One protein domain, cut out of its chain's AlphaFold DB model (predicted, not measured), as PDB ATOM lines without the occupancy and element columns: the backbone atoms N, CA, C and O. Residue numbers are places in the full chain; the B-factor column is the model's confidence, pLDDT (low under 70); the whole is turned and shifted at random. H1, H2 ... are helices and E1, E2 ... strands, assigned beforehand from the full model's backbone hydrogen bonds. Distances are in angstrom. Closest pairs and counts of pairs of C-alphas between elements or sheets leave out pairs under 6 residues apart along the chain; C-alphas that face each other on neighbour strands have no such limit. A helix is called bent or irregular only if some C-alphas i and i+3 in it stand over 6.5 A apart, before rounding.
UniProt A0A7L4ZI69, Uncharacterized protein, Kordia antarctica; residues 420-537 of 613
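This is residues 420 to 537 of the 613 residues of an uncharacterized protein of Kordia antarctica (UniProt A0A7L4ZI69). A three-stranded antiparallel sheet, E1 E2 E5, forms one wall, its one face covered by two long helices, H3 and H5, that run opposite ways and cross steeply, its other face bare of named helices. Toward one end of the long helices, E2 runs on into E3, which pairs with E4 in a small second sheet beside the last part of H5, residues 512 to 523, with H1 packed on E3 and H2 set across the end of H5; at the other end of the body lies the short H4. The printed part has 118 residues with five named helices and five named strands, in the order H1 E1 E2 E3 H2 H3 H4 H5 E4 E5, and its class is mixed, helices and strands. The large sheet has the order E1, E2, E5, and E3 and E4 are antiparallel too. The whole is compact, with a radius of gyration of the C-alphas of 14.8 A, yet elongated in outline, spanning 43 by 25 by 20 A.

In the large sheet, E1 is residues 430 to 435, 16.4 A long, E2 is residues 441 to 447, 19.5 A, and E5 is residues 531 to 536, 16.5 A, ending with C-alpha 536 at (-29.831, 28.551, 6.521). H3, residues 469 to 491, is 32.8 A long and begins with C-alpha 469 at (-21.561, 26.918, -20.688). H5, residues 501 to 523, is 30.9 A long, with a kink of 34 degrees near residue 517. E3 is residues 449 to 452 and E4 residues 525 to 527. H1, residues 420 to 427, begins with C-alpha 420 at (-17.339, 33.744, -27.471). H2 is residues 455 to 465, 14.4 A, and H4 residues 495 to 498. H2 and H5 are irregular, but only just: C-alphas 460 and 463 are 6.52 A apart, and C-alphas 514 and 517 are 6.7 A apart.

E1 and E2 form a hairpin, antiparallel at 158 degrees, with N 432 and O 445 2.9 A apart, within hydrogen-bond range. E2 and E5 are antiparallel at 160 degrees, with N 444 and O 533 at 2.8 A. H3 and H5 lie on the same face of this sheet, giving two layers, helices on one face of a sheet. H3 lies over E1 at a height over the sheet of 7.8 A and runs along the strands, only just, at 29 degrees to E1 on the local plane; the closest C-alphas of the two, Gly 430 and Tyr 473, are 5.4 A apart. H5 lies over E2 and E5 at a height of 9.1 A, slantwise to the strands at 52 degrees to E5 on the local plane. H3 and H5 touch, opposite ways at a steep tilt of 54 degrees, closest at the C-alphas of Ile 484 and Leu 511, 6.0 A. E3 and E4 are antiparallel at 152 degrees, with N 450 and O 526 at 2.8 A. The closest C-alphas of H1 and E3, those of Tyr 426 and Val 449, are 5.0 A apart. H2 touches H5 at residues 521 to 523 alone, about perpendicular at 89 degrees, with the C-alphas of Phe 458 and Phe 523 5.5 A apart. H4 only grazes the large sheet with residues 496 to 497. Every O i to N i+4 pair is within hydrogen-bond range in H1 and H3, against 5 of 7 in H2 and 16 of 19 in H5; H4 is too short for such a pair.

The C-alphas farthest apart, those of Ile 463 and Ala 498, are 44.3 A apart. The printed part has no cut, and the links between its named elements are tight. The mean pLDDT of the printed part is 86.5; residues 437 to 439, 490 to 501 and 537 are under 70.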
ATOM      1  N   GLU A 420     -15.924  33.762 -27.847       93.00
ATOM      2  CA  GLU A 420     -17.339  33.744 -27.471       93.00
ATOM      3  C   GLU A 420     -17.586  32.840 -26.256       93.00
ATOM      4  O   GLU A 420     -18.268  33.246 -25.314       93.00
ATOM      5  N   ARG A 421     -16.989  31.638 -26.230       93.69
ATOM      6  CA  ARG A 421     -17.047  30.754 -25.055       93.69
ATOM      7  C   ARG A 421     -16.462  31.432 -23.819       93.69
ATOM      8  O   ARG A 421     -17.102  31.425 -22.770       93.69
ATOM      9  N   PHE A 422     -15.280  32.036 -23.936       94.75
ATOM     10  CA  PHE A 422     -14.671  32.759 -22.821       94.75
ATOM     11  C   PHE A 422     -15.550  33.919 -22.337       94.75
ATOM     12  O   PHE A 422     -15.718  34.082 -21.135       94.75
ATOM     13  N   ASP A 423     -16.150  34.693 -23.241       94.06
ATOM     14  CA  ASP A 423     -17.006  35.824 -22.877       94.06
ATOM     15  C   ASP A 423     -18.260  35.376 -22.118       94.06
ATOM     16  O   ASP A 423     -18.632  36.013 -21.129       94.06
ATOM     17  N   LYS A 424     -18.856  34.237 -22.499       94.69
ATOM     18  CA  LYS A 424     -19.956  33.611 -21.743       94.69
ATOM     19  C   LYS A 424     -19.504  33.202 -20.338       94.69
ATOM     20  O   LYS A 424     -20.116  33.615 -19.356       94.69
ATOM     21  N   LEU A 425     -18.379  32.491 -20.231       94.94
ATOM     22  CA  LEU A 425     -17.783  32.085 -18.948       94.94
ATOM     23  C   LEU A 425     -17.311  33.269 -18.080       94.94
ATOM     24  O   LEU A 425     -17.181  33.166 -16.859       94.94
ATOM     25  N   TYR A 426     -16.992  34.403 -18.689       94.81
ATOM     26  CA  TYR A 426     -16.581  35.596 -17.963       94.81
ATOM     27  C   TYR A 426     -17.785  36.377 -17.414       94.81
ATOM     28  O   TYR A 426     -17.691  36.968 -16.329       94.81
ATOM     29  N   ALA A 427     -18.893  36.395 -18.165       93.62
ATOM     30  CA  ALA A 427     -20.129  37.096 -17.825       93.62
ATOM     31  C   ALA A 427     -20.974  36.350 -16.780       93.62
ATOM     32  O   ALA A 427     -21.585  36.975 -15.909       93.62
ATOM     33  N   GLU A 428     -20.998  35.022 -16.859       93.44
ATOM     34  CA  GLU A 428     -21.754  34.156 -15.963       93.44
ATOM     35  C   GLU A 428     -20.990  33.847 -14.661       93.44
ATOM     36  O   GLU A 428     -19.861  34.298 -14.423       93.44
ATOM     37  N   ARG A 429     -21.648  33.129 -13.743       94.00
ATOM     38  CA  ARG A 429     -21.064  32.702 -12.468       94.00
ATOM     39  C   ARG A 429     -21.460  31.274 -12.147       94.00
ATOM     40  O   ARG A 429     -22.642  30.942 -12.186       94.00
ATOM     41  N   GLY A 430     -20.476  30.486 -11.740       94.56
ATOM     42  CA  GLY A 430     -20.701  29.173 -11.159       94.56
ATOM     43  C   GLY A 430     -21.115  29.285  -9.695       94.56
ATOM     44  O   GLY A 430     -20.796  30.265  -9.008       94.56
ATOM     45  N   ILE A 431     -21.847  28.277  -9.223       94.19
ATOM     46  CA  ILE A 431     -22.314  28.180  -7.842       94.19
ATOM     47  C   ILE A 431     -22.008  26.779  -7.331       94.19
ATOM     48  O   ILE A 431     -22.528  25.798  -7.857       94.19
ATOM     49  N   VAL A 432     -21.219  26.698  -6.264       94.38
ATOM     50  CA  VAL A 432     -21.005  25.459  -5.515       94.38
ATOM     51  C   VAL A 432     -21.810  25.519  -4.228       94.38
ATOM     52  O   VAL A 432     -21.780  26.530  -3.527       94.38
ATOM     53  N   LYS A 433     -22.515  24.434  -3.904       91.12
ATOM     54  CA  LYS A 433     -23.197  24.263  -2.620       91.12
ATOM     55  C   LYS A 433     -22.535  23.138  -1.839       91.12
ATOM     56  O   LYS A 433     -22.486  22.004  -2.319       91.12
ATOM     57  N   ILE A 434     -22.052  23.471  -0.648       87.06
ATOM     58  CA  ILE A 434     -21.465  22.526   0.302       87.06
ATOM     59  C   ILE A 434     -22.444  22.377   1.461       87.06
ATOM     60  O   ILE A 434     -22.726  23.340   2.175       87.06
ATOM     61  N   GLU A 435     -22.986  21.175   1.624       82.62
ATOM     62  CA  GLU A 435     -23.965  20.887   2.669       82.62
ATOM     63  C   GLU A 435     -23.289  20.714   4.031       82.62
ATOM     64  O   GLU A 435     -22.240  20.078   4.160       82.62
ATOM     65  N   SER A 436     -23.923  21.246   5.078       74.50
ATOM     66  CA  SER A 436     -23.576  20.881   6.457       74.50
ATOM     67  C   SER A 436     -23.953  19.425   6.751       74.50
ATOM     68  O   SER A 436     -24.864  18.866   6.136       74.50
ATOM     69  N   LYS A 437     -23.305  18.801   7.745       68.88
ATOM     70  CA  LYS A 437     -23.646  17.431   8.170       68.88
ATOM     71  C   LYS A 437     -25.094  17.309   8.640       68.88
ATOM     72  O   LYS A 437     -25.753  16.321   8.330       68.88
ATOM     73  N   THR A 438     -25.587  18.316   9.358       65.94
ATOM     74  CA  THR A 438     -26.988  18.407   9.795       65.94
ATOM     75  C   THR A 438     -27.978  18.677   8.663       65.94
ATOM     76  O   THR A 438     -29.175  18.580   8.910       65.94
ATOM     77  N   LYS A 439     -27.523  19.009   7.442       66.81
ATOM     78  CA  LYS A 439     -28.353  19.409   6.285       66.81
ATOM     79  C   LYS A 439     -29.263  20.622   6.531       66.81
ATOM     80  O   LYS A 439     -30.074  20.964   5.683       66.81
ATOM     81  N   ASN A 440     -29.113  21.309   7.664       71.44
ATOM     82  CA  ASN A 440     -29.935  22.465   8.028       71.44
ATOM     83  C   ASN A 440     -29.357  23.781   7.494       71.44
ATOM     84  O   ASN A 440     -30.049  24.789   7.418       71.44
ATOM     85  N   THR A 441     -28.091  23.796   7.086       75.25
ATOM     86  CA  THR A 441     -27.435  24.955   6.463       75.25
ATOM     87  C   THR A 441     -26.580  24.484   5.290       75.25
ATOM     88  O   THR A 441     -26.033  23.379   5.338       75.25
ATOM     89  N   HIS A 442     -26.441  25.310   4.260       84.00
ATOM     90  CA  HIS A 442     -25.452  25.090   3.209       84.00
ATOM     91  C   HIS A 442     -24.588  26.329   3.021       84.00
ATOM     92  O   HIS A 442     -24.962  27.458   3.357       84.00
ATOM     93  N   TYR A 443     -23.399  26.094   2.492       85.94
ATOM     94  CA  TYR A 443     -22.448  27.130   2.160       85.94
ATOM     95  C   TYR A 443     -22.399  27.292   0.642       85.94
ATOM     96  O   TYR A 443     -22.117  26.341  -0.086       85.94
ATOM     97  N   GLU A 444     -22.742  28.484   0.164       91.50
ATOM     98  CA  GLU A 444     -22.807  28.840  -1.247       91.50
ATOM     99  C   GLU A 444     -21.527  29.585  -1.650       91.50
ATOM    100  O   GLU A 444     -21.240  30.677  -1.153       91.50
ATOM    101  N   ILE A 445     -20.765  29.003  -2.575       93.56
ATOM    102  CA  ILE A 445     -19.558  29.591  -3.160       93.56
ATOM    103  C   ILE A 445     -19.903  30.054  -4.570       93.56
ATOM    104  O   ILE A 445     -20.100  29.239  -5.471       93.56
ATOM    105  N   LYS A 446     -19.964  31.370  -4.781       96.12
ATOM    106  CA  LYS A 446     -20.140  31.957  -6.114       96.12
ATOM    107  C   LYS A 446     -18.794  32.346  -6.681       96.12
ATOM    108  O   LYS A 446     -18.112  33.192  -6.106       96.12
ATOM    109  N   TYR A 447     -18.454  31.815  -7.840       96.31
ATOM    110  CA  TYR A 447     -17.212  32.142  -8.527       96.31
ATOM    111  C   TYR A 447     -17.495  32.554  -9.970       96.31
ATOM    112  O   TYR A 447     -18.575  32.327 -10.506       96.31
ATOM    113  N   GLY A 448     -16.533  33.216 -10.596       95.81
ATOM    114  CA  GLY A 448     -16.587  33.533 -12.020       95.81
ATOM    115  C   GLY A 448     -15.222  33.310 -12.637       95.81
ATOM    116  O   GLY A 448     -14.229  33.238 -11.916       95.81
ATOM    117  N   VAL A 449     -15.153  33.227 -13.960       96.88
ATOM    118  CA  VAL A 449     -13.866  33.111 -14.646       96.88
ATOM    119  C   VAL A 449     -13.207  34.489 -14.711       96.88
ATOM    120  O   VAL A 449     -13.867  35.504 -14.957       96.88
ATOM    121  N   GLN A 450     -11.909  34.541 -14.414       94.81
ATOM    122  CA  GLN A 450     -11.085  35.743 -14.501       94.81
ATOM    123  C   GLN A 450     -10.402  35.835 -15.861       94.81
ATOM    124  O   GLN A 450     -10.554  36.841 -16.552       94.81
ATOM    125  N   VAL A 451      -9.650  34.802 -16.235       95.06
ATOM    126  CA  VAL A 451      -8.842  34.773 -17.458       95.06
ATOM    127  C   VAL A 451      -8.571  33.326 -17.872       95.06
ATOM    128  O   VAL A 451      -8.653  32.414 -17.052       95.06
ATOM    129  N   VAL A 452      -8.239  33.113 -19.144       95.50
ATOM    130  CA  VAL A 452      -7.662  31.849 -19.616       95.50
ATOM    131  C   VAL A 452      -6.170  31.840 -19.277       95.50
ATOM    132  O   VAL A 452      -5.409  32.711 -19.727       95.50
ATOM    133  N   ASN A 453      -5.760  30.888 -18.445       93.44
ATOM    134  CA  ASN A 453      -4.370  30.722 -18.041       93.44
ATOM    135  C   ASN A 453      -3.609  29.822 -19.023       93.44
ATOM    136  O   ASN A 453      -2.514  30.190 -19.435       93.44
ATOM    137  N   ASP A 454      -4.233  28.726 -19.469       92.50
ATOM    138  CA  ASP A 454      -3.691  27.791 -20.460       92.50
ATOM    139  C   ASP A 454      -4.651  27.680 -21.656       92.50
ATOM    140  O   ASP A 454      -5.755  27.137 -21.558       92.50
ATOM    141  N   TRP A 455      -4.241  28.239 -22.797       91.06
ATOM    142  CA  TRP A 455      -5.062  28.272 -24.008       91.06
ATOM    143  C   TRP A 455      -5.130  26.932 -24.731       91.06
ATOM    144  O   TRP A 455      -6.127  26.681 -25.410       91.06
ATOM    145  N   HIS A 456      -4.134  26.068 -24.553       89.38
ATOM    146  CA  HIS A 456      -4.114  24.741 -25.144       89.38
ATOM    147  C   HIS A 456      -5.173  23.854 -24.482       89.38
ATOM    148  O   HIS A 456      -6.053  23.304 -25.150       89.38
ATOM    149  N   VAL A 457      -5.160  23.793 -23.145       92.56
ATOM    150  CA  VAL A 457      -6.168  23.062 -22.360       92.56
ATOM    151  C   VAL A 457      -7.556  23.660 -22.582       92.56
ATOM    152  O   VAL A 457      -8.528  22.931 -22.810       92.56
ATOM    153  N   PHE A 458      -7.666  24.993 -22.587       94.81
ATOM    154  CA  PHE A 458      -8.939  25.653 -22.852       94.81
ATOM    155  C   PHE A 458      -9.476  25.300 -24.246       94.81
ATOM    156  O   PHE A 458     -10.652  24.951 -24.368       94.81
ATOM    157  N   HIS A 459      -8.635  25.307 -25.287       92.69
ATOM    158  CA  HIS A 459      -9.026  24.907 -26.640       92.69
ATOM    159  C   HIS A 459      -9.425  23.431 -26.728       92.69
ATOM    160  O   HIS A 459     -10.478  23.126 -27.283       92.69
ATOM    161  N   LYS A 460      -8.660  22.517 -26.126       92.19
ATOM    162  CA  LYS A 460      -8.987  21.082 -26.093       92.19
ATOM    163  C   LYS A 460     -10.398  20.830 -25.548       92.19
ATOM    164  O   LYS A 460     -11.153  20.025 -26.091       92.19
ATOM    165  N   ASN A 461     -10.783  21.579 -24.518       93.00
ATOM    166  CA  ASN A 461     -12.113  21.501 -23.916       93.00
ATOM    167  C   ASN A 461     -13.216  22.201 -24.719       93.00
ATOM    168  O   ASN A 461     -14.397  21.997 -24.445       93.00
ATOM    169  N   HIS A 462     -12.870  23.000 -25.728       91.44
ATOM    170  CA  HIS A 462     -13.853  23.692 -26.560       91.44
ATOM    171  C   HIS A 462     -14.786  22.714 -27.265       91.44
ATOM    172  O   HIS A 462     -15.991  22.940 -27.282       91.44
ATOM    173  N   ILE A 463     -14.255  21.595 -27.763       87.00
ATOM    174  CA  ILE A 463     -15.050  20.549 -28.419       87.00
ATOM    175  C   ILE A 463     -16.100  19.975 -27.455       87.00
ATOM    176  O   ILE A 463     -17.237  19.735 -27.855       87.00
ATOM    177  N   LYS A 464     -15.739  19.788 -26.177       91.94
ATOM    178  CA  LYS A 464     -16.640  19.253 -25.146       91.94
ATOM    179  C   LYS A 464     -17.742  20.251 -24.773       91.94
ATOM    180  O   LYS A 464     -18.895  19.853 -24.627       91.94
ATOM    181  N   TYR A 465     -17.396  21.531 -24.631       92.00
ATOM    182  CA  TYR A 465     -18.287  22.548 -24.055       92.00
ATOM    183  C   TYR A 465     -18.843  23.564 -25.056       92.00
ATOM    184  O   TYR A 465     -19.421  24.578 -24.655       92.00
ATOM    185  N   PHE A 466     -18.697  23.335 -26.362       88.31
ATOM    186  CA  PHE A 466     -19.207  24.260 -27.370       88.31
ATOM    187  C   PHE A 466     -20.721  24.472 -27.218       88.31
ATOM    188  O   PHE A 466     -21.511  23.538 -27.336       88.31
ATOM    189  N   GLY A 467     -21.124  25.713 -26.922       87.88
ATOM    190  CA  GLY A 467     -22.525  26.074 -26.670       87.88
ATOM    191  C   GLY A 467     -23.105  25.563 -25.342       87.88
ATOM    192  O   GLY A 467     -24.295  25.744 -25.103       87.88
ATOM    193  N   LYS A 468     -22.290  24.957 -24.469       93.69
ATOM    194  CA  LYS A 468     -22.718  24.269 -23.240       93.69
ATOM    195  C   LYS A 468     -22.093  24.870 -21.977       93.69
ATOM    196  O   LYS A 468     -21.602  24.146 -21.113       93.69
ATOM    197  N   THR A 469     -22.140  26.194 -21.838       92.25
ATOM    198  CA  THR A 469     -21.561  26.918 -20.688       92.25
ATOM    199  C   THR A 469     -22.061  26.383 -19.335       92.25
ATOM    200  O   THR A 469     -21.291  26.276 -18.388       92.25
ATOM    201  N   ILE A 470     -23.337  25.986 -19.249       92.44
ATOM    202  CA  ILE A 470     -23.941  25.438 -18.021       92.44
ATOM    203  C   ILE A 470     -23.308  24.095 -17.631       92.44
ATOM    204  O   ILE A 470     -23.022  23.875 -16.456       92.44
ATOM    205  N   GLU A 471     -23.081  23.203 -18.602       95.50
ATOM    206  CA  GLU A 471     -22.403  21.923 -18.353       95.50
ATOM    207  C   GLU A 471     -20.949  22.161 -17.922       95.50
ATOM    208  O   GLU A 471     -20.470  21.512 -17.000       95.50
ATOM    209  N   GLU A 472     -20.272  23.148 -18.518       96.62
ATOM    210  CA  GLU A 472     -18.905  23.515 -18.138       96.62
ATOM    211  C   GLU A 472     -18.815  24.023 -16.695       96.62
ATOM    212  O   GLU A 472     -17.992  23.540 -15.921       96.62
ATOM    213  N   TYR A 473     -19.699  24.937 -16.283       95.94
ATOM    214  CA  TYR A 473     -19.750  25.366 -14.884       95.94
ATOM    215  C   TYR A 473     -20.137  24.253 -13.931       95.94
ATOM    216  O   TYR A 473     -19.689  24.274 -12.786       95.94
ATOM    217  N   LYS A 474     -20.988  23.315 -14.351       95.75
ATOM    218  CA  LYS A 474     -21.329  22.158 -13.526       95.75
ATOM    219  C   LYS A 474     -20.079  21.324 -13.258       95.75
ATOM    220  O   LYS A 474     -19.765  21.102 -12.095       95.75
ATOM    221  N   ASP A 475     -19.328  20.980 -14.300       96.44
ATOM    222  CA  ASP A 475     -18.095  20.201 -14.169       96.44
ATOM    223  C   ASP A 475     -17.053  20.941 -13.307       96.44
ATOM    224  O   ASP A 475     -16.506  20.361 -12.369       96.44
ATOM    225  N   ILE A 476     -16.834  22.245 -13.538       96.31
ATOM    226  CA  ILE A 476     -15.938  23.065 -12.698       96.31
ATOM    227  C   ILE A 476     -16.418  23.067 -11.236       96.31
ATOM    228  O   ILE A 476     -15.620  22.914 -10.311       96.31
ATOM    229  N   SER A 477     -17.727  23.216 -11.011       96.06
ATOM    230  CA  SER A 477     -18.321  23.231  -9.669       96.06
ATOM    231  C   SER A 477     -18.174  21.891  -8.962       96.06
ATOM    232  O   SER A 477     -17.918  21.883  -7.761       96.06
ATOM    233  N   ASP A 478     -18.300  20.779  -9.684       95.12
ATOM    234  CA  ASP A 478     -18.132  19.432  -9.146       95.12
ATOM    235  C   ASP A 478     -16.672  19.187  -8.727       95.12
ATOM    236  O   ASP A 478     -16.438  18.655  -7.641       95.12
ATOM    237  N   HIS A 479     -15.686  19.658  -9.502       94.25
ATOM    238  CA  HIS A 479     -14.271  19.618  -9.100       94.25
ATOM    239  C   HIS A 479     -14.010  20.420  -7.820       94.25
ATOM    240  O   HIS A 479     -13.430  19.892  -6.870       94.25
ATOM    241  N   ILE A 480     -14.490  21.668  -7.759       94.12
ATOM    242  CA  ILE A 480     -14.343  22.521  -6.569       94.12
ATOM    243  C   ILE A 480     -15.029  21.873  -5.360       94.12
ATOM    244  O   ILE A 480     -14.459  21.813  -4.271       94.12
ATOM    245  N   LYS A 481     -16.257  21.374  -5.542       93.25
ATOM    246  CA  LYS A 481     -17.045  20.738  -4.484       93.25
ATOM    247  C   LYS A 481     -16.335  19.522  -3.917       93.25
ATOM    248  O   LYS A 481     -16.211  19.420  -2.702       93.25
ATOM    249  N   ASN A 482     -15.895  18.614  -4.784       91.56
ATOM    250  CA  ASN A 482     -15.258  17.373  -4.370       91.56
ATOM    251  C   ASN A 482     -13.985  17.655  -3.573       91.56
ATOM    252  O   ASN A 482     -13.801  17.060  -2.516       91.56
ATOM    253  N   GLU A 483     -13.161  18.600  -4.025       89.12
ATOM    254  CA  GLU A 483     -11.919  18.940  -3.334       89.12
ATOM    255  C   GLU A 483     -12.185  19.564  -1.959       89.12
ATOM    256  O   GLU A 483     -11.639  19.117  -0.947       89.12
ATOM    257  N   ILE A 484     -13.106  20.530  -1.882       88.12
ATOM    258  CA  ILE A 484     -13.454  21.155  -0.602       88.12
ATOM    259  C   ILE A 484     -14.123  20.138   0.337       88.12
ATOM    260  O   ILE A 484     -13.791  20.093   1.517       88.12
ATOM    261  N   GLU A 485     -15.036  19.289  -0.143       86.25
ATOM    262  CA  GLU A 485     -15.687  18.272   0.694       86.25
ATOM    263  C   GLU A 485     -14.712  17.204   1.200       86.25
ATOM    264  O   GLU A 485     -14.844  16.757   2.344       86.25
ATOM    265  N   LEU A 486     -13.755  16.771   0.372       84.38
ATOM    266  CA  LEU A 486     -12.711  15.832   0.779       84.38
ATOM    267  C   LEU A 486     -11.872  16.417   1.916       84.38
ATOM    268  O   LEU A 486     -11.652  15.741   2.925       84.38
ATOM    269  N   GLU A 487     -11.474  17.680   1.796       80.44
ATOM    270  CA  GLU A 487     -10.615  18.318   2.787       80.44
ATOM    271  C   GLU A 487     -11.381  18.724   4.056       80.44
ATOM    272  O   GLU A 487     -10.902  18.508   5.170       80.44
ATOM    273  N   VAL A 488     -12.639  19.159   3.933       76.62
ATOM    274  CA  VAL A 488     -13.541  19.384   5.079       76.62
ATOM    275  C   VAL A 488     -13.792  18.082   5.851       76.62
ATOM    276  O   VAL A 488     -13.812  18.091   7.086       76.62
ATOM    277  N   LYS A 489     -13.943  16.939   5.161       73.62
ATOM    278  CA  LYS A 489     -14.062  15.617   5.807       73.62
ATOM    279  C   LYS A 489     -12.785  15.216   6.551       73.62
ATOM    280  O   LYS A 489     -12.900  14.580   7.598       73.62
ATOM    281  N   ARG A 490     -11.604  15.579   6.035       68.88
ATOM    282  CA  ARG A 490     -10.295  15.268   6.639       68.88
ATOM    283  C   ARG A 490      -9.956  16.148   7.838       68.88
ATOM    284  O   ARG A 490      -9.500  15.623   8.849       68.88
ATOM    285  N   VAL A 491     -10.165  17.460   7.730       62.34
ATOM    286  CA  VAL A 491      -9.620  18.436   8.685       62.34
ATOM    287  C   VAL A 491     -10.613  18.780   9.793       62.34
ATOM    288  O   VAL A 491     -10.208  18.872  10.950       62.34
ATOM    289  N   ALA A 492     -11.913  18.921   9.498       56.47
ATOM    290  CA  ALA A 492     -12.903  19.233  10.529       56.47
ATOM    291  C   ALA A 492     -14.354  19.140  10.036       56.47
ATOM    292  O   ALA A 492     -15.019  20.140   9.754       56.47
ATOM    293  N   GLY A 493     -14.935  17.945  10.109       53.28
ATOM    294  CA  GLY A 493     -16.375  17.766   9.917       53.28
ATOM    295  C   GLY A 493     -17.270  18.430  10.987       53.28
ATOM    296  O   GLY A 493     -18.451  18.112  11.019       53.28
ATOM    297  N   PHE A 494     -16.726  19.273  11.874       51.00
ATOM    298  CA  PHE A 494     -17.421  20.045  12.918       51.00
ATOM    299  C   PHE A 494     -17.477  21.564  12.614       51.00
ATOM    300  O   PHE A 494     -18.202  22.294  13.288       51.00
ATOM    301  N   LEU A 495     -16.734  22.068  11.613       54.09
ATOM    302  CA  LEU A 495     -16.549  23.517  11.414       54.09
ATOM    303  C   LEU A 495     -17.731  24.241  10.755       54.09
ATOM    304  O   LEU A 495     -17.936  25.418  11.038       54.09
ATOM    305  N   ILE A 496     -18.561  23.556   9.960       58.00
ATOM    306  CA  ILE A 496     -19.755  24.194   9.371       58.00
ATOM    307  C   ILE A 496     -20.793  24.540  10.460       58.00
ATOM    308  O   ILE A 496     -21.580  25.471  10.300       58.00
ATOM    309  N   GLU A 497     -20.771  23.842  11.600       55.66
ATOM    310  CA  GLU A 497     -21.768  23.997  12.669       55.66
ATOM    311  C   GLU A 497     -21.314  24.922  13.811       55.66
ATOM    312  O   GLU A 497     -22.161  25.603  14.382       55.66
ATOM    313  N   ALA A 498     -20.008  25.019  14.103       53.75
ATOM    314  CA  ALA A 498     -19.508  25.667  15.327       53.75
ATOM    315  C   ALA A 498     -18.531  26.853  15.143       53.75
ATOM    316  O   ALA A 498     -18.048  27.392  16.137       53.75
ATOM    317  N   ALA A 499     -18.202  27.278  13.918       53.53
ATOM    318  CA  ALA A 499     -17.186  28.315  13.708       53.53
ATOM    319  C   ALA A 499     -17.736  29.755  13.746       53.53
ATOM    320  O   ALA A 499     -18.801  30.045  13.194       53.53
ATOM    321  N   GLU A 500     -16.947  30.682  14.307       61.56
ATOM    322  CA  GLU A 500     -17.021  32.105  13.957       61.56
ATOM    323  C   GLU A 500     -16.996  32.229  12.429       61.56
ATOM    324  O   GLU A 500     -16.047  31.778  11.784       61.56
ATOM    325  N   THR A 501     -18.028  32.844  11.845       66.94
ATOM    326  CA  THR A 501     -18.271  32.876  10.391       66.94
ATOM    327  C   THR A 501     -17.025  33.283   9.599       66.94
ATOM    328  O   THR A 501     -16.715  32.692   8.576       66.94
ATOM    329  N   ARG A 502     -16.230  34.215  10.139       75.12
ATOM    330  CA  ARG A 502     -15.000  34.712   9.505       75.12
ATOM    331  C   ARG A 502     -13.899  33.661   9.356       75.12
ATOM    332  O   ARG A 502     -13.175  33.701   8.367       75.12
ATOM    333  N   LYS A 503     -13.743  32.749  10.322       78.50
ATOM    334  CA  LYS A 503     -12.705  31.710  10.264       78.50
ATOM    335  C   LYS A 503     -13.049  30.666   9.204       78.50
ATOM    336  O   LYS A 503     -12.182  30.275   8.431       78.50
ATOM    337  N   LEU A 504     -14.324  30.284   9.130       77.62
ATOM    338  CA  LEU A 504     -14.822  29.361   8.113       77.62
ATOM    339  C   LEU A 504     -14.737  29.966   6.705       77.62
ATOM    340  O   LEU A 504     -14.291  29.289   5.785       77.62
ATOM    341  N   ASP A 505     -15.104  31.242   6.546       83.44
ATOM    342  CA  ASP A 505     -14.973  31.958   5.273       83.44
ATOM    343  C   ASP A 505     -13.513  31.987   4.792       83.44
ATOM    344  O   ASP A 505     -13.239  31.758   3.615       83.44
ATOM    345  N   TYR A 506     -12.566  32.222   5.706       85.50
ATOM    346  CA  TYR A 506     -11.137  32.209   5.393       85.50
ATOM    347  C   TYR A 506     -10.645  30.822   4.961       85.50
ATOM    348  O   TYR A 506      -9.967  30.702   3.943       85.50
ATOM    349  N   GLU A 507     -11.011  29.769   5.695       84.31
ATOM    350  CA  GLU A 507     -10.597  28.398   5.375       84.31
ATOM    351  C   GLU A 507     -11.201  27.904   4.054       84.31
ATOM    352  O   GLU A 507     -10.485  27.334   3.233       84.31
ATOM    353  N   ILE A 508     -12.486  28.171   3.795       86.19
ATOM    354  CA  ILE A 508     -13.118  27.828   2.511       86.19
ATOM    355  C   ILE A 508     -12.502  28.642   1.370       86.19
ATOM    356  O   ILE A 508     -12.301  28.103   0.283       86.19
ATOM    357  N   GLY A 509     -12.163  29.912   1.609       88.44
ATOM    358  CA  GLY A 509     -11.409  30.728   0.660       88.44
ATOM    359  C   GLY A 509     -10.062  30.097   0.297       88.44
ATOM    360  O   GLY A 509      -9.767  29.951  -0.886       88.44
ATOM    361  N   LEU A 510      -9.295  29.645   1.293       88.69
ATOM    362  CA  LEU A 510      -8.002  28.986   1.083       88.69
ATOM    363  C   LEU A 510      -8.149  27.650   0.339       88.69
ATOM    364  O   LEU A 510      -7.375  27.358  -0.567       88.69
ATOM    365  N   LEU A 511      -9.158  26.844   0.683       89.81
ATOM    366  CA  LEU A 511      -9.434  25.596  -0.032       89.81
ATOM    367  C   LEU A 511      -9.839  25.861  -1.484       89.81
ATOM    368  O   LEU A 511      -9.370  25.168  -2.382       89.81
ATOM    369  N   PHE A 512     -10.651  26.890  -1.735       91.75
ATOM    370  CA  PHE A 512     -10.991  27.315  -3.089       91.75
ATOM    371  C   PHE A 512      -9.744  27.750  -3.873       91.75
ATOM    372  O   PHE A 512      -9.565  27.322  -5.011       91.75
ATOM    373  N   GLU A 513      -8.853  28.543  -3.274       91.19
ATOM    374  CA  GLU A 513      -7.568  28.908  -3.887       91.19
ATOM    375  C   GLU A 513      -6.712  27.672  -4.186       91.19
ATOM    376  O   GLU A 513      -6.140  27.573  -5.270       91.19
ATOM    377  N   ASN A 514      -6.699  26.680  -3.292       90.44
ATOM    378  CA  ASN A 514      -6.011  25.417  -3.537       90.44
ATOM    379  C   ASN A 514      -6.614  24.656  -4.722       90.44
ATOM    380  O   ASN A 514      -5.860  24.038  -5.461       90.44
ATOM    381  N   THR A 515      -7.923  24.746  -4.990       92.94
ATOM    382  CA  THR A 515      -8.522  24.108  -6.183       92.94
ATOM    383  C   THR A 515      -8.077  24.742  -7.508       92.94
ATOM    384  O   THR A 515      -8.240  24.137  -8.567       92.94
ATOM    385  N   GLN A 516      -7.470  25.934  -7.481       93.81
ATOM    386  CA  GLN A 516      -7.112  26.688  -8.684       93.81
ATOM    387  C   GLN A 516      -6.137  25.938  -9.605       93.81
ATOM    388  O   GLN A 516      -6.267  26.051 -10.824       93.81
ATOM    389  N   HIS A 517      -5.188  25.168  -9.061       93.75
ATOM    390  CA  HIS A 517      -4.254  24.400  -9.894       93.75
ATOM    391  C   HIS A 517      -4.988  23.332 -10.719       93.75
ATOM    392  O   HIS A 517      -4.799  23.287 -11.928       93.75
ATOM    393  N   ILE A 518      -5.920  22.590 -10.105       94.25
ATOM    394  CA  ILE A 518      -6.761  21.590 -10.784       94.25
ATOM    395  C   ILE A 518      -7.597  22.257 -11.875       94.25
ATOM    396  O   ILE A 518      -7.656  21.774 -12.999       94.25
ATOM    397  N   ILE A 519      -8.223  23.401 -11.578       96.62
ATOM    398  CA  ILE A 519      -9.048  24.101 -12.574       96.62
ATOM    399  C   ILE A 519      -8.205  24.615 -13.748       96.62
ATOM    400  O   ILE A 519      -8.650  24.592 -14.896       96.62
ATOM    401  N   THR A 520      -6.976  25.056 -13.492       95.06
ATOM    402  CA  THR A 520      -6.045  25.427 -14.559       95.06
ATOM    403  C   THR A 520      -5.602  24.212 -15.375       95.06
ATOM    404  O   THR A 520      -5.617  24.300 -16.597       95.06
ATOM    405  N   GLU A 521      -5.260  23.090 -14.745       95.06
ATOM    406  CA  GLU A 521      -4.807  21.873 -15.435       95.06
ATOM    407  C   GLU A 521      -5.918  21.201 -16.253       95.06
ATOM    408  O   GLU A 521      -5.673  20.756 -17.373       95.06
ATOM    409  N   GLU A 522      -7.144  21.164 -15.728       95.62
ATOM    410  CA  GLU A 522      -8.273  20.477 -16.362       95.62
ATOM    411  C   GLU A 522      -9.026  21.366 -17.354       95.62
ATOM    412  O   GLU A 522      -9.472  20.875 -18.388       95.62
ATOM    413  N   PHE A 523      -9.163  22.671 -17.080       96.12
ATOM    414  CA  PHE A 523      -9.985  23.587 -17.890       96.12
ATOM    415  C   PHE A 523      -9.188  24.707 -18.567       96.12
ATOM    416  O   PHE A 523      -9.710  25.363 -19.471       96.12
ATOM    417  N   GLY A 524      -7.939  24.947 -18.163       95.62
ATOM    418  CA  GLY A 524      -7.128  26.062 -18.655       95.62
ATOM    419  C   GLY A 524      -7.546  27.423 -18.098       95.62
ATOM    420  O   GLY A 524      -7.158  28.464 -18.632       95.62
ATOM    421  N   LEU A 525      -8.352  27.449 -17.034       97.00
ATOM    422  CA  LEU A 525      -9.000  28.657 -16.524       97.00
ATOM    423  C   LEU A 525      -8.409  29.122 -15.191       97.00
ATOM    424  O   LEU A 525      -8.048  28.320 -14.331       97.00
ATOM    425  N   GLN A 526      -8.392  30.442 -15.002       96.38
ATOM    426  CA  GLN A 526      -8.196  31.089 -13.710       96.38
ATOM    427  C   GLN A 526      -9.523  31.656 -13.214       96.38
ATOM    428  O   GLN A 526     -10.197  32.400 -13.933       96.38
ATOM    429  N   LEU A 527      -9.903  31.319 -11.986       96.75
ATOM    430  CA  LEU A 527     -11.135  31.777 -11.360       96.75
ATOM    431  C   LEU A 527     -10.894  33.078 -10.584       96.75
ATOM    432  O   LEU A 527      -9.813  33.338 -10.062       96.75
ATOM    433  N   LYS A 528     -11.931  33.912 -10.505       95.38
ATOM    434  CA  LYS A 528     -11.982  35.074  -9.613       95.38
ATOM    435  C   LYS A 528     -12.079  34.588  -8.167       95.38
ATOM    436  O   LYS A 528     -12.676  33.543  -7.910       95.38
ATOM    437  N   ALA A 529     -11.607  35.416  -7.234       92.44
ATOM    438  CA  ALA A 529     -11.824  35.192  -5.809       92.44
ATOM    439  C   ALA A 529     -13.318  34.920  -5.520       92.44
ATOM    440  O   ALA A 529     -14.186  35.645  -6.037       92.44
ATOM    441  N   PRO A 530     -13.634  33.879  -4.733       94.38
ATOM    442  CA  PRO A 530     -15.003  33.443  -4.547       94.38
ATOM    443  C   PRO A 530     -15.771  34.423  -3.658       94.38
ATOM    444  O   PRO A 530     -15.229  35.057  -2.754       94.38
ATOM    445  N   ARG A 531     -17.077  34.530  -3.893       93.56
ATOM    446  CA  ARG A 531     -18.012  35.178  -2.972       93.56
ATOM    447  C   ARG A 531     -18.716  34.108  -2.176       93.56
ATOM    448  O   ARG A 531     -19.429  33.283  -2.743       93.56
ATOM    449  N   LEU A 532     -18.528  34.170  -0.875       91.50
ATOM    450  CA  LEU A 532     -19.024  33.162   0.030       91.50
ATOM    451  C   LEU A 532     -20.299  33.648   0.716       91.50
ATOM    452  O   LEU A 532     -20.403  34.816   1.101       91.50
ATOM    453  N   LYS A 533     -21.292  32.769   0.829       88.31
ATOM    454  CA  LYS A 533     -22.546  33.049   1.529       88.31
ATOM    455  C   LYS A 533     -23.005  31.806   2.276       88.31
ATOM    456  O   LYS A 533     -23.244  30.766   1.674       88.31
ATOM    457  N   ARG A 534     -23.216  31.933   3.583       82.81
ATOM    458  CA  ARG A 534     -23.914  30.913   4.370       82.81
ATOM    459  C   ARG A 534     -25.422  31.101   4.220       82.81
ATOM    460  O   ARG A 534     -25.916  32.221   4.340       82.81
ATOM    461  N   VAL A 535     -26.143  30.017   3.954       80.81
ATOM    462  CA  VAL A 535     -27.601  30.014   3.792       80.81
ATOM    463  C   VAL A 535     -28.188  28.996   4.765       80.81
ATOM    464  O   VAL A 535     -27.851  27.811   4.711       80.81
ATOM    465  N   SER A 536     -29.044  29.453   5.681       75.00
ATOM    466  CA  SER A 536     -29.831  28.551   6.521       75.00
ATOM    467  C   SER A 536     -31.032  28.035   5.737       75.00
ATOM    468  O   SER A 536     -31.682  28.805   5.036       75.00
ATOM    469  N   HIS A 537     -31.361  26.749   5.872       63.44
ATOM    470  CA  HIS A 537     -32.610  26.214   5.323       63.44
ATOM    471  C   HIS A 537     -33.840  26.868   5.978       63.44
ATOM    472  O   HIS A 537     -34.889  26.903   5.351       63.44
TER     473      HIS A 537